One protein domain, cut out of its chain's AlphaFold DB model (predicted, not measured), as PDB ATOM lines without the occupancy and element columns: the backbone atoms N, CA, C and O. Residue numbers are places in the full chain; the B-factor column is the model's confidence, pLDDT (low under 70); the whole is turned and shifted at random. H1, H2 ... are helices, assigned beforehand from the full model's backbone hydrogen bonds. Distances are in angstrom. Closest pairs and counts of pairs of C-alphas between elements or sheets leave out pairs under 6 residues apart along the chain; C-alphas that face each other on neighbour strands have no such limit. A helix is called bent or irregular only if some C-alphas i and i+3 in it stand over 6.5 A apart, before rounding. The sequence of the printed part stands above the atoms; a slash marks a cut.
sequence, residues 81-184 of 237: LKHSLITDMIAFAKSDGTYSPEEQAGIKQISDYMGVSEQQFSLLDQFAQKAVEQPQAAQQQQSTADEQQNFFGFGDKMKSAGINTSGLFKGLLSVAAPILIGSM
ATOM      1  N   LEU A  81      36.507  27.548  22.252       90.81
ATOM      2  CA  LEU A  81      37.231  28.786  21.952       90.81
ATOM      3  C   LEU A  81      38.135  29.272  23.088       90.81
ATOM      4  O   LEU A  81      39.064  30.031  22.821       90.81
ATOM      5  N   LYS A  82      37.939  28.818  24.333       93.06
ATOM      6  CA  LYS A  82      38.853  29.156  25.439       93.06
ATOM      7  C   LYS A  82      40.294  28.739  25.159       93.06
ATOM      8  O   LYS A  82      41.219  29.451  25.529       93.06
ATOM      9  N   HIS A  83      40.497  27.603  24.485       92.06
ATOM     10  CA  HIS A  83      41.839  27.133  24.149       92.06
ATOM     11  C   HIS A  83      42.466  28.004  23.058       92.06
ATOM     12  O   HIS A  83      43.648  28.331  23.149       92.06
ATOM     13  N   SER A  84      41.668  28.419  22.069       89.25
ATOM     14  CA  SER A  84      42.090  29.372  21.037       89.25
ATOM     15  C   SER A  84      42.473  30.713  21.661       89.25
ATOM     16  O   SER A  84      43.563  31.202  21.400       89.25
ATOM     17  N   LEU A  85      41.650  31.241  22.577       88.81
ATOM     18  CA  LEU A  85      41.899  32.530  23.224       88.81
ATOM     19  C   LEU A  85      43.204  32.503  24.023       88.81
ATOM     20  O   LEU A  85      44.041  33.381  23.855       88.81
ATOM     21  N   ILE A  86      43.408  31.479  24.862       90.75
ATOM     22  CA  ILE A  86      44.660  31.336  25.620       90.75
ATOM     23  C   ILE A  86      45.861  31.215  24.685       90.75
ATOM     24  O   ILE A  86      46.893  31.825  24.945       90.75
ATOM     25  N   THR A  87      45.739  30.458  23.596       87.62
ATOM     26  CA  THR A  87      46.833  30.323  22.627       87.62
ATOM     27  C   THR A  87      47.178  31.668  21.994       87.62
ATOM     28  O   THR A  87      48.354  32.020  21.948       87.62
ATOM     29  N   ASP A  88      46.174  32.425  21.554       82.62
ATOM     30  CA  ASP A  88      46.363  33.739  20.940       82.62
ATOM     31  C   ASP A  88      46.989  34.728  21.932       82.62
ATOM     32  O   ASP A  88      47.948  35.414  21.587       82.62
ATOM     33  N   MET A  89      46.544  34.734  23.194       83.31
ATOM     34  CA  MET A  89      47.151  35.545  24.258       83.31
ATOM     35  C   MET A  89      48.637  35.226  24.458       83.31
ATOM     36  O   MET A  89      49.454  36.139  24.582       83.31
ATOM     37  N   ILE A  90      49.000  33.938  24.479       84.62
ATOM     38  CA  ILE A  90      50.398  33.512  24.614       84.62
ATOM     39  C   ILE A  90      51.196  33.911  23.370       84.62
ATOM     40  O   ILE A  90      52.322  34.388  23.490       84.62
ATOM     41  N   ALA A  91      50.631  33.734  22.174       80.31
ATOM     42  CA  ALA A  91      51.282  34.108  20.924       80.31
ATOM     43  C   ALA A  91      51.545  35.620  20.856       80.31
ATOM     44  O   ALA A  91      52.637  36.019  20.457       80.31
ATOM     45  N   PHE A  92      50.600  36.455  21.302       76.25
ATOM     46  CA  PHE A  92      50.790  37.905  21.392       76.25
ATOM     47  C   PHE A  92      51.892  38.281  22.374       76.25
ATOM     48  O   PHE A  92      52.818  38.986  21.977       76.25
ATOM     49  N   ALA A  93      51.859  37.743  23.595       77.19
ATOM     50  CA  ALA A  93      52.891  37.998  24.603       77.19
ATOM     51  C   ALA A  93      54.287  37.488  24.187       77.19
ATOM     52  O   ALA A  93      55.300  37.916  24.722       77.19
ATOM     53  N   LYS A  94      54.366  36.553  23.234       78.06
ATOM     54  CA  LYS A  94      55.632  36.057  22.671       78.06
ATOM     55  C   LYS A  94      56.076  36.798  21.411       78.06
ATOM     56  O   LYS A  94      57.235  36.671  21.018       78.06
ATOM     57  N   SER A  95      55.177  37.531  20.756       70.44
ATOM     58  CA  SER A  95      55.420  38.128  19.436       70.44
ATOM     59  C   SER A  95      56.451  39.260  19.452       70.44
ATOM     60  O   SER A  95      57.131  39.481  18.451       70.44
ATOM     61  N   ASP A  96      56.617  39.937  20.589       64.75
ATOM     62  CA  ASP A  96      57.626  40.978  20.807       64.75
ATOM     63  C   ASP A  96      58.986  40.418  21.284       64.75
ATOM     64  O   ASP A  96      59.943  41.165  21.506       64.75
ATOM     65  N   GLY A  97      59.082  39.090  21.412       62.34
ATOM     66  CA  GLY A  97      60.268  38.370  21.859       62.34
ATOM     67  C   GLY A  97      60.493  38.371  23.373       62.34
ATOM     68  O   GLY A  97      61.495  37.801  23.808       62.34
ATOM     69  N   THR A  98      59.600  38.963  24.178       67.94
ATOM     70  CA  THR A  98      59.741  39.040  25.640       67.94
ATOM     71  C   THR A  98      58.471  38.583  26.349       67.94
ATOM     72  O   THR A  98      57.720  39.387  26.875       67.94
ATOM     73  N   TYR A  99      58.291  37.265  26.474       79.06
ATOM     74  CA  TYR A  99      57.239  36.718  27.333       79.06
ATOM     75  C   TYR A  99      57.626  36.865  28.811       79.06
ATOM     76  O   TYR A  99      58.380  36.048  29.354       79.06
ATOM     77  N   SER A 100      57.171  37.941  29.451       78.38
ATOM     78  CA  SER A 100      57.555  38.267  30.825       78.38
ATOM     79  C   SER A 100      56.868  37.363  31.867       78.38
ATOM     80  O   SER A 100      55.770  36.845  31.628       78.38
ATOM     81  N   PRO A 101      57.470  37.174  33.060       79.81
ATOM     82  CA  PRO A 101      56.832  36.444  34.157       79.81
ATOM     83  C   PRO A 101      55.465  37.015  34.559       79.81
ATOM     84  O   PRO A 101      54.572  36.263  34.948       79.81
ATOM     85  N   GLU A 102      55.287  38.333  34.461       75.75
ATOM     86  CA  GLU A 102      54.041  39.026  34.776       75.75
ATOM     87  C   GLU A 102      52.935  38.679  33.772       75.75
ATOM     88  O   GLU A 102      51.822  38.334  34.169       75.75
ATOM     89  N   GLU A 103      53.242  38.704  32.476       76.94
ATOM     90  CA  GLU A 103      52.306  38.298  31.425       76.94
ATOM     91  C   GLU A 103      51.966  36.815  31.532       76.94
ATOM     92  O   GLU A 103      50.798  36.436  31.443       76.94
ATOM     93  N   GLN A 104      52.964  35.971  31.805       84.75
ATOM     94  CA  GLN A 104      52.745  34.550  32.037       84.75
ATOM     95  C   GLN A 104      51.807  34.307  33.222       84.75
ATOM     96  O   GLN A 104      50.873  33.509  33.111       84.75
ATOM     97  N   ALA A 105      52.016  35.009  34.337       84.38
ATOM     98  CA  ALA A 105      51.147  34.918  35.503       84.38
ATOM     99  C   ALA A 105      49.713  35.372  35.180       84.38
ATOM    100  O   ALA A 105      48.761  34.712  35.597       84.38
ATOM    101  N   GLY A 106      49.542  36.444  34.403       83.62
ATOM    102  CA  GLY A 106      48.217  36.945  34.031       83.62
ATOM    103  C   GLY A 106      47.456  36.025  33.092       83.62
ATOM    104  O   GLY A 106      46.287  35.720  33.333       83.62
ATOM    105  N   ILE A 107      48.127  35.503  32.066       88.19
ATOM    106  CA  ILE A 107      47.512  34.527  31.164       88.19
ATOM    107  C   ILE A 107      47.184  33.239  31.932       88.19
ATOM    108  O   ILE A 107      46.105  32.681  31.731       88.19
ATOM    109  N   LYS A 108      48.046  32.796  32.861       90.62
ATOM    110  CA  LYS A 108      47.765  31.630  33.716       90.62
ATOM    111  C   LYS A 108      46.534  31.852  34.602       90.62
ATOM    112  O   LYS A 108      45.686  30.973  34.691       90.62
ATOM    113  N   GLN A 109      46.368  33.037  35.190       89.25
ATOM    114  CA  GLN A 109      45.162  33.361  35.962       89.25
ATOM    115  C   GLN A 109      43.889  33.305  35.109       89.25
ATOM    116  O   GLN A 109      42.877  32.758  35.547       89.25
ATOM    117  N   ILE A 110      43.939  33.829  33.883       90.00
ATOM    118  CA  ILE A 110      42.812  33.771  32.944       90.00
ATOM    119  C   ILE A 110      42.541  32.321  32.511       90.00
ATOM    120  O   ILE A 110      41.383  31.909  32.428       90.00
ATOM    121  N   SER A 111      43.583  31.511  32.301       92.62
ATOM    122  CA  SER A 111      43.424  30.095  31.958       92.62
ATOM    123  C   SER A 111      42.804  29.293  33.101       92.62
ATOM    124  O   SER A 111      41.883  28.509  32.865       92.62
ATOM    125  N   ASP A 112      43.248  29.542  34.335       93.06
ATOM    126  CA  ASP A 112      42.714  28.899  35.537       93.06
ATOM    127  C   ASP A 112      41.247  29.293  35.738       93.06
ATOM    128  O   ASP A 112      40.391  28.437  35.972       93.06
ATOM    129  N   TYR A 113      40.929  30.580  35.553       92.62
ATOM    130  CA  TYR A 113      39.556  31.076  35.571       92.62
ATOM    131  C   TYR A 113      38.685  30.351  34.541       92.62
ATOM    132  O   TYR A 113      37.572  29.942  34.867       92.62
ATOM    133  N   MET A 114      39.189  30.124  33.323       93.00
ATOM    134  CA  MET A 114      38.464  29.422  32.258       93.00
ATOM    135  C   MET A 114      38.413  27.889  32.409       93.00
ATOM    136  O   MET A 114      37.841  27.200  31.557       93.00
ATOM    137  N   GLY A 115      38.979  27.340  33.488       93.75
ATOM    138  CA  GLY A 115      38.996  25.902  33.753       93.75
ATOM    139  C   GLY A 115      39.930  25.120  32.827       93.75
ATOM    140  O   GLY A 115      39.678  23.948  32.549       93.75
ATOM    141  N   VAL A 116      40.981  25.767  32.317       93.88
ATOM    142  CA  VAL A 116      42.050  25.112  31.559       93.88
ATOM    143  C   VAL A 116      43.032  24.496  32.555       93.88
ATOM    144  O   VAL A 116      43.556  25.176  33.429       93.88
ATOM    145  N   SER A 117      43.278  23.193  32.443       94.44
ATOM    146  CA  SER A 117      44.220  22.493  33.329       94.44
ATOM    147  C   SER A 117      45.674  22.894  33.060       94.44
ATOM    148  O   SER A 117      46.021  23.315  31.958       94.44
ATOM    149  N   GLU A 118      46.569  22.667  34.025       93.12
ATOM    150  CA  GLU A 118      48.001  22.954  33.842       93.12
ATOM    151  C   GLU A 118      48.624  22.191  32.667       93.12
ATOM    152  O   GLU A 118      49.448  22.735  31.931       93.12
ATOM    153  N   GLN A 119      48.200  20.940  32.461       93.94
ATOM    154  CA  GLN A 119      48.640  20.138  31.323       93.94
ATOM    155  C   GLN A 119      48.193  20.770  30.003       93.94
ATOM    156  O   GLN A 119      48.986  20.855  29.066       93.94
ATOM    157  N   GLN A 120      46.939  21.225  29.927       93.56
ATOM    158  CA  GLN A 120      46.435  21.915  28.745       93.56
ATOM    159  C   GLN A 120      47.193  23.222  28.527       93.56
ATOM    160  O   GLN A 120      47.719  23.421  27.441       93.56
ATOM    161  N   PHE A 121      47.350  24.052  29.559       93.75
ATOM    162  CA  PHE A 121      48.104  25.305  29.486       93.75
ATOM    163  C   PHE A 121      49.525  25.098  28.945       93.75
ATOM    164  O   PHE A 121      49.932  25.785  28.013       93.75
ATOM    165  N   SER A 122      50.263  24.107  29.457       92.75
ATOM    166  CA  SER A 122      51.619  23.801  28.980       92.75
ATOM    167  C   SER A 122      51.655  23.382  27.506       92.75
ATOM    168  O   SER A 122      52.601  23.715  26.790       92.75
ATOM    169  N   LEU A 123      50.633  22.661  27.034       91.69
ATOM    170  CA  LEU A 123      50.513  22.307  25.620       91.69
ATOM    171  C   LEU A 123      50.193  23.539  24.767       91.69
ATOM    172  O   LEU A 123      50.829  23.729  23.734       91.69
ATOM    173  N   LEU A 124      49.263  24.390  25.201       90.88
ATOM    174  CA  LEU A 124      48.922  25.634  24.503       90.88
ATOM    175  C   LEU A 124      50.136  26.567  24.401       90.88
ATOM    176  O   LEU A 124      50.385  27.128  23.340       90.88
ATOM    177  N   ASP A 125      50.942  26.660  25.460       88.94
ATOM    178  CA  ASP A 125      52.159  27.475  25.488       88.94
ATOM    179  C   ASP A 125      53.218  27.014  24.474       88.94
ATOM    180  O   ASP A 125      53.762  27.818  23.709       88.94
ATOM    181  N   GLN A 126      53.472  25.705  24.424       87.44
ATOM    182  CA  GLN A 126      54.365  25.090  23.438       87.44
ATOM    183  C   GLN A 126      53.829  25.240  22.012       87.44
ATOM    184  O   GLN A 126      54.598  25.439  21.072       87.44
ATOM    185  N   PHE A 127      52.513  25.128  21.840       85.06
ATOM    186  CA  PHE A 127      51.874  25.293  20.545       85.06
ATOM    187  C   PHE A 127      51.995  26.737  20.040       85.06
ATOM    188  O   PHE A 127      52.436  26.951  18.911       85.06
ATOM    189  N   ALA A 128      51.700  27.718  20.896       83.75
ATOM    190  CA  ALA A 128      51.877  29.137  20.604       83.75
ATOM    191  C   ALA A 128      53.341  29.473  20.281       83.75
ATOM    192  O   ALA A 128      53.602  30.175  19.310       83.75
ATOM    193  N   GLN A 129      54.307  28.909  21.021       82.62
ATOM    194  CA  GLN A 129      55.737  29.074  20.722       82.62
ATOM    195  C   GLN A 129      56.063  28.656  19.284       82.62
ATOM    196  O   GLN A 129      56.666  29.417  18.532       82.62
ATOM    197  N   LYS A 130      55.623  27.459  18.881       79.12
ATOM    198  CA  LYS A 130      55.861  26.950  17.527       79.12
ATOM    199  C   LYS A 130      55.181  27.797  16.460       79.12
ATOM    200  O   LYS A 130      55.742  27.969  15.385       79.12
ATOM    201  N   ALA A 131      53.986  28.309  16.740       76.44
ATOM    202  CA  ALA A 131      53.274  29.185  15.818       76.44
ATOM    203  C   ALA A 131      54.022  30.503  15.568       76.44
ATOM    204  O   ALA A 131      54.044  30.982  14.437       76.44
ATOM    205  N   VAL A 132      54.661  31.056  16.603       75.56
ATOM    206  CA  VAL A 132      55.496  32.264  16.505       75.56
ATOM    207  C   VAL A 132      56.810  31.971  15.772       75.56
ATOM    208  O   VAL A 132      57.206  32.734  14.897       75.56
ATOM    209  N   GLU A 133      57.478  30.857  16.089       76.19
ATOM    210  CA  GLU A 133      58.757  30.469  15.469       76.19
ATOM    211  C   GLU A 133      58.614  30.015  14.011       76.19
ATOM    212  O   GLU A 133      59.512  30.231  13.198       76.19
ATOM    213  N   GLN A 134      57.493  29.370  13.676       73.00
ATOM    214  CA  GLN A 134      57.227  28.784  12.361       73.00
ATOM    215  C   GLN A 134      55.841  29.198  11.825       73.00
ATOM    216  O   GLN A 134      54.972  28.341  11.622       73.00
ATOM    217  N   PRO A 135      55.613  30.490  11.509       66.81
ATOM    218  CA  PRO A 135      54.312  30.966  11.023       66.81
ATOM    219  C   PRO A 135      53.863  30.259   9.732       66.81
ATOM    220  O   PRO A 135      52.679  29.993   9.527       66.81
ATOM    221  N   GLN A 136      54.823  29.878   8.881       66.06
ATOM    222  CA  GLN A 136      54.593  29.147   7.629       66.06
ATOM    223  C   GLN A 136      54.138  27.694   7.850       66.06
ATOM    224  O   GLN A 136      53.373  27.152   7.048       66.06
ATOM    225  N   ALA A 137      54.578  27.051   8.939       64.88
ATOM    226  CA  ALA A 137      54.125  25.712   9.324       64.88
ATOM    227  C   ALA A 137      52.677  25.735   9.815       64.88
ATOM    228  O   ALA A 137      51.903  24.829   9.505       64.88
ATOM    229  N   ALA A 138      52.289  26.812  10.501       62.31
ATOM    230  CA  ALA A 138      50.907  27.036  10.889       62.31
ATOM    231  C   ALA A 138      50.013  27.248   9.647       62.31
ATOM    232  O   ALA A 138      48.968  26.614   9.522       62.31
ATOM    233  N   GLN A 139      50.444  28.075   8.691       60.53
ATOM    234  CA  GLN A 139      49.629  28.507   7.544       60.53
ATOM    235  C   GLN A 139      49.541  27.507   6.377       60.53
ATOM    236  O   GLN A 139      48.909  27.813   5.369       60.53
ATOM    237  N   GLN A 140      50.161  26.323   6.479       59.09
ATOM    238  CA  GLN A 140      50.231  25.310   5.405       59.09
ATOM    239  C   GLN A 140      50.780  25.838   4.059       59.09
ATOM    240  O   GLN A 140      50.664  25.175   3.028       59.09
ATOM    241  N   GLN A 141      51.406  27.016   4.048       49.44
ATOM    242  CA  GLN A 141      52.012  27.624   2.868       49.44
ATOM    243  C   GLN A 141      53.535  27.548   3.000       49.44
ATOM    244  O   GLN A 141      54.113  28.118   3.917       49.44
ATOM    245  N   GLN A 142      54.175  26.831   2.070       53.38
ATOM    246  CA  GLN A 142      55.638  26.710   1.933       53.38
ATOM    247  C   GLN A 142      56.404  26.155   3.152       53.38
ATOM    248  O   GLN A 142      57.588  26.430   3.303       53.38
ATOM    249  N   SER A 143      55.779  25.335   3.993       59.72
ATOM    250  CA  SER A 143      56.474  24.610   5.067       59.72
ATOM    251  C   SER A 143      56.971  23.240   4.596       59.72
ATOM    252  O   SER A 143      56.352  22.593   3.746       59.72
ATOM    253  N   THR A 144      58.108  22.790   5.130       71.19
ATOM    254  CA  THR A 144      58.641  21.455   4.826       71.19
ATOM    255  C   THR A 144      57.750  20.360   5.422       71.19
ATOM    256  O   THR A 144      57.033  20.582   6.401       71.19
ATOM    257  N   ALA A 145      57.802  19.153   4.850       68.12
ATOM    258  CA  ALA A 145      57.050  18.008   5.369       68.12
ATOM    259  C   ALA A 145      57.391  17.710   6.844       68.12
ATOM    260  O   ALA A 145      56.502  17.355   7.616       68.12
ATOM    261  N   ASP A 146      58.647  17.927   7.247       70.81
ATOM    262  CA  ASP A 146      59.119  17.711   8.618       70.81
ATOM    263  C   ASP A 146      58.583  18.767   9.602       70.81
ATOM    264  O   ASP A 146      58.173  18.429  10.714       70.81
ATOM    265  N   GLU A 147      58.535  20.046   9.211       65.62
ATOM    266  CA  GLU A 147      57.947  21.125  10.024       65.62
ATOM    267  C   GLU A 147      56.442  20.921  10.208       65.62
ATOM    268  O   GLU A 147      55.927  21.008  11.325       65.62
ATOM    269  N   GLN A 148      55.749  20.543   9.132       64.00
ATOM    270  CA  GLN A 148      54.333  20.196   9.183       64.00
ATOM    271  C   GLN A 148      54.098  18.980  10.079       64.00
ATOM    272  O   GLN A 148      53.265  19.040  10.980       64.00
ATOM    273  N   GLN A 149      54.856  17.893   9.912       69.44
ATOM    274  CA  GLN A 149      54.718  16.695  10.743       69.44
ATOM    275  C   GLN A 149      54.972  16.993  12.229       69.44
ATOM    276  O   GLN A 149      54.238  16.508  13.092       69.44
ATOM    277  N   ASN A 150      55.959  17.834  12.546       69.94
ATOM    278  CA  ASN A 150      56.251  18.251  13.918       69.94
ATOM    279  C   ASN A 150      55.175  19.167  14.524       69.94
ATOM    280  O   ASN A 150      54.990  19.169  15.748       69.94
ATOM    281  N   PHE A 151      54.480  19.950  13.698       69.81
ATOM    282  CA  PHE A 151      53.353  20.788  14.108       69.81
ATOM    283  C   PHE A 151      52.072  19.950  14.283       69.81
ATOM    284  O   PHE A 151      51.410  20.032  15.318       69.81
ATOM    285  N   PHE A 152      51.776  19.041  13.348       68.12
ATOM    286  CA  PHE A 152      50.614  18.144  13.395       68.12
ATOM    287  C   PHE A 152      50.727  17.041  14.453       68.12
ATOM    288  O   PHE A 152      49.724  16.716  15.085       68.12
ATOM    289  N   GLY A 153      51.928  16.524  14.737       72.88
ATOM    290  CA  GLY A 153      52.161  15.575  15.836       72.88
ATOM    291  C   GLY A 153      51.888  16.174  17.224       72.88
ATOM    292  O   GLY A 153      51.661  15.453  18.196       72.88
ATOM    293  N   PHE A 154      51.847  17.505  17.325       75.31
ATOM    294  CA  PHE A 154      51.376  18.207  18.517       75.31
ATOM    295  C   PHE A 154      49.847  18.121  18.672       75.31
ATOM    296  O   PHE A 154      49.331  18.092  19.790       75.31
ATOM    297  N   GLY A 155      49.132  17.992  17.551       79.44
ATOM    298  CA  GLY A 155      47.689  17.783  17.492       79.44
ATOM    299  C   GLY A 155      47.227  16.567  18.290       79.44
ATOM    300  O   GLY A 155      46.272  16.661  19.056       79.44
ATOM    301  N   ASP A 156      47.938  15.446  18.191       82.94
ATOM    302  CA  ASP A 156      47.563  14.222  18.908       82.94
ATOM    303  C   ASP A 156      47.730  14.364  20.427       82.94
ATOM    304  O   ASP A 156      46.871  13.929  21.196       82.94
ATOM    305  N   LYS A 157      48.787  15.060  20.872       85.06
ATOM    306  CA  LYS A 157      48.995  15.370  22.295       85.06
ATOM    307  C   LYS A 157      47.902  16.292  22.830       85.06
ATOM    308  O   LYS A 157      47.346  16.021  23.892       85.06
ATOM    309  N   MET A 158      47.552  17.334  22.079       87.25
ATOM    310  CA  MET A 158      46.468  18.252  22.435       87.25
ATOM    311  C   MET A 158      45.119  17.527  22.535       87.25
ATOM    312  O   MET A 158      44.437  17.650  23.551       87.25
ATOM    313  N   LYS A 159      44.779  16.681  21.554       87.56
ATOM    314  CA  LYS A 159      43.565  15.848  21.601       87.56
ATOM    315  C   LYS A 159      43.547  14.924  22.818       87.56
ATOM    316  O   LYS A 159      42.517  14.811  23.476       87.56
ATOM    317  N   SER A 160      44.680  14.300  23.153       88.31
ATOM    318  CA  SER A 160      44.786  13.422  24.329       88.31
ATOM    319  C   SER A 160      44.578  14.155  25.662       88.31
ATOM    320  O   SER A 160      44.117  13.552  26.625       88.31
ATOM    321  N   ALA A 161      44.854  15.463  25.701       88.50
ATOM    322  CA  ALA A 161      44.586  16.340  26.839       88.50
ATOM    323  C   ALA A 161      43.181  16.981  26.794       88.50
ATOM    324  O   ALA A 161      42.896  17.906  27.555       88.50
ATOM    325  N   GLY A 162      42.304  16.525  25.892       86.00
ATOM    326  CA  GLY A 162      40.938  17.032  25.752       86.00
ATOM    327  C   GLY A 162      40.826  18.395  25.063       86.00
ATOM    328  O   GLY A 162      39.809  19.061  25.220       86.00
ATOM    329  N   ILE A 163      41.849  18.832  24.321       86.75
ATOM    330  CA  ILE A 163      41.821  20.092  23.566       86.75
ATOM    331  C   ILE A 163      41.280  19.827  22.159       86.75
ATOM    332  O   ILE A 163      41.820  19.001  21.415       86.75
ATOM    333  N   ASN A 164      40.251  20.575  21.757       84.00
ATOM    334  CA  ASN A 164      39.745  20.541  20.389       84.00
ATOM    335  C   ASN A 164      40.692  21.288  19.436       84.00
ATOM    336  O   ASN A 164      40.609  22.500  19.239       84.00
ATOM    337  N   THR A 165      41.588  20.539  18.799       77.44
ATOM    338  CA  THR A 165      42.579  21.099  17.873       77.44
ATOM    339  C   THR A 165      41.953  21.714  16.627       77.44
ATOM    340  O   THR A 165      42.527  22.633  16.057       77.44
ATOM    341  N   SER A 166      40.782  21.235  16.189       71.81
ATOM    342  CA  SER A 166      40.119  21.776  14.997       71.81
ATOM    343  C   SER A 166      39.679  23.224  15.211       71.81
ATOM    344  O   SER A 166      39.794  24.033  14.294       71.81
ATOM    345  N   GLY A 167      39.193  23.553  16.409       68.75
ATOM    346  CA  GLY A 167      38.849  24.926  16.783       68.75
ATOM    347  C   GLY A 167      40.078  25.814  16.967       68.75
ATOM    348  O   GLY A 167      40.064  26.985  16.597       68.75
ATOM    349  N   LEU A 168      41.155  25.225  17.482       72.12
ATOM    350  CA  LEU A 168      42.398  25.914  17.813       72.12
ATOM    351  C   LEU A 168      43.189  26.328  16.566       72.12
ATOM    352  O   LEU A 168      43.577  27.485  16.444       72.12
ATOM    353  N   PHE A 169      43.343  25.424  15.590       67.44
ATOM    354  CA  PHE A 169      43.957  25.758  14.301       67.44
ATOM    355  C   PHE A 169      43.142  26.808  13.541       67.44
ATOM    356  O   PHE A 169      43.723  27.705  12.943       67.44
ATOM    357  N   LYS A 170      41.805  26.743  13.596       64.88
ATOM    358  CA  LYS A 170      40.955  27.774  12.992       64.88
ATOM    359  C   LYS A 170      41.123  29.129  13.682       64.88
ATOM    360  O   LYS A 170      41.207  30.118  12.972       64.88
ATOM    361  N   GLY A 171      41.195  29.186  15.014       59.69
ATOM    362  CA  GLY A 171      41.387  30.431  15.777       59.69
ATOM    363  C   GLY A 171      42.745  31.094  15.527       59.69
ATOM    364  O   GLY A 171      42.806  32.222  15.047       59.69
ATOM    365  N   LEU A 172      43.832  30.346  15.732       58.56
ATOM    366  CA  LEU A 172      45.197  30.862  15.597       58.56
ATOM    367  C   LEU A 172      45.515  31.333  14.163       58.56
ATOM    368  O   LEU A 172      46.144  32.372  13.965       58.56
ATOM    369  N   LEU A 173      45.076  30.585  13.142       54.19
ATOM    370  CA  LEU A 173      45.348  30.928  11.739       54.19
ATOM    371  C   LEU A 173      44.546  32.110  11.223       54.19
ATOM    372  O   LEU A 173      44.909  32.684  10.201       54.19
ATOM    373  N   SER A 174      43.460  32.454  11.902       58.44
ATOM    374  CA  SER A 174      42.554  33.488  11.437       58.44
ATOM    375  C   SER A 174      42.739  34.817  12.154       58.44
ATOM    376  O   SER A 174      42.629  35.861  11.519       58.44
ATOM    377  N   VAL A 175      43.059  34.784  13.449       59.22
ATOM    378  CA  VAL A 175      43.155  35.990  14.279       59.22
ATOM    379  C   VAL A 175      44.608  36.353  14.574       59.22
ATOM    380  O   VAL A 175      45.019  37.479  14.309       59.22
ATOM    381  N   ALA A 176      45.434  35.407  15.025       54.03
ATOM    382  CA  ALA A 176      46.823  35.708  15.379       54.03
ATOM    383  C   ALA A 176      47.770  35.804  14.166       54.03
ATOM    384  O   ALA A 176      48.768  36.521  14.220       54.03
ATOM    385  N   ALA A 177      47.480  35.121  13.052       54.56
ATOM    386  CA  ALA A 177      48.372  35.075  11.886       54.56
ATOM    387  C   ALA A 177      48.709  36.456  11.267       54.56
ATOM    388  O   ALA A 177      49.892  36.699  11.011       54.56
ATOM    389  N   PRO A 178      47.752  37.386  11.062       51.97
ATOM    390  CA  PRO A 178      48.071  38.737  10.595       51.97
ATOM    391  C   PRO A 178      48.876  39.555  11.615       51.97
ATOM    392  O   PRO A 178      49.717  40.354  11.213       51.97
ATOM    393  N   ILE A 179      48.678  39.326  12.920       52.53
ATOM    394  CA  ILE A 179      49.396  40.034  13.995       52.53
ATOM    395  C   ILE A 179      50.847  39.547  14.102       52.53
ATOM    396  O   ILE A 179      51.758  40.362  14.227       52.53
ATOM    397  N   LEU A 180      51.088  38.238  13.966       47.31
ATOM    398  CA  LEU A 180      52.440  37.664  13.965       47.31
ATOM    399  C   LEU A 180      53.252  38.086  12.727       47.31
ATOM    400  O   LEU A 180      54.453  38.337  12.825       47.31
ATOM    401  N   ILE A 181      52.599  38.236  11.569       42.59
ATOM    402  CA  ILE A 181      53.213  38.819  10.360       42.59
ATOM    403  C   ILE A 181      53.362  40.349  10.502       42.59
ATOM    404  O   ILE A 181      54.283  40.949   9.947       42.59
ATOM    405  N   GLY A 182      52.492  40.977  11.292       40.28
ATOM    406  CA  GLY A 182      52.406  42.411  11.549       40.28
ATOM    407  C   GLY A 182      53.321  42.941  12.653       40.28
ATOM    408  O   GLY A 182      53.085  44.051  13.124       40.28
ATOM    409  N   SER A 183      54.399  42.235  13.015       42.06
ATOM    410  CA  SER A 183      55.458  42.686  13.948       42.06
ATOM    411  C   SER A 183      56.130  44.034  13.586       42.06
ATOM    412  O   SER A 183      57.062  44.482  14.253       42.06
ATOM    413  N   MET A 184      55.630  44.742  12.566       40.66
ATOM    414  CA  MET A 184      55.957  46.133  12.247       40.66
ATOM    415  C   MET A 184      54.956  47.182  12.775       40.66
ATOM    416  O   MET A 184      55.277  48.366  12.692       40.66
TER     417      MET A 184
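This is residues 81 to 184 of the 237 residues of the protein "TerB family tellurite resistance protein" of Chitinophagaceae bacterium (UniProt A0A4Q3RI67). Three helices lie in a loose row, H2, H1 and H6, with H1 in the middle, and H3 crosses one side of the row over H1. H5 lies beside H3 and runs the opposite way, while the very short H4 sits between H5 and H6. The printed part has 104 residues with six named helices, H1 to H6 in that order along the chain, and no named strand; the class is all helix, the helix packing mostly aligned. It is compact, with a radius of gyration of the C-alphas of 12.9 A, and only just flat, spanning 37 by 35 by 19 A.

H1 is residues 81 to 95, 20.6 A long, beginning at C-alpha 81 (37.231, 28.786, 21.952). H2 is residues 101 to 113, 18.1 A. H3 is residues 118 to 133, 22.6 A, with C-alpha 118 at (48.001, 22.954, 33.842). H4 is residues 135 to 138. H5 is residues 145 to 160, 23.0 A. H6, the longest helix by residues, is residues 165 to 181, 22.0 A, ending at C-alpha 181 (53.213, 38.819, 10.360). It has a kink of 41 degrees near residue 175 and is irregular, but only just: C-alphas 175 and 178 are 6.7 A apart.

H1 and H2 touch as a helical hairpin, a shallow tilt of 3 degrees, opposite ways; their closest C-alphas, of Ile 86 and Ser 111, are 6.6 A apart. H1 touches H3 at a steep tilt of 49 degrees, the same way, closest at the C-alphas of Ala 91 and Ala 128, 5.0 A. H1 touches H6 at a shallow tilt of 29 degrees, the same way, closest at the C-alphas of Ser 84 and Leu 168, 4.7 A. H2 and H6 are apart. H5 touches H3 with residues 151 to 158 alone, a shallow tilt of 18 degrees, opposite ways; the closest C-alphas, of Leu 123 and Met 158, are 6.6 A apart. H4 touches H5, closest at the C-alphas of Ala 137 and Gln 148, 5.5 A, and H6, closest at those of Ala 138 and Leu 173, 6.8 A. H5 and H6 only just touch, with 3 pairs of C-alphas within 8 A, and only at the corner, closest at Gly 155 and Thr 165, 6.1 A. In H1, H2 and H3 every O i to N i+4 pair is within hydrogen-bond range; in H5 8 of 12 are, in H6 10 of 13, and H4 is too short for such a pair.

The two C-alphas farthest apart, of Tyr 113 and Gln 142, are 37.5 A apart. The printed part has no cut and no long link. The mean pLDDT of the printed part is 75.7; 36 residues are under 70, among them 135 to 143 and 169 to 184.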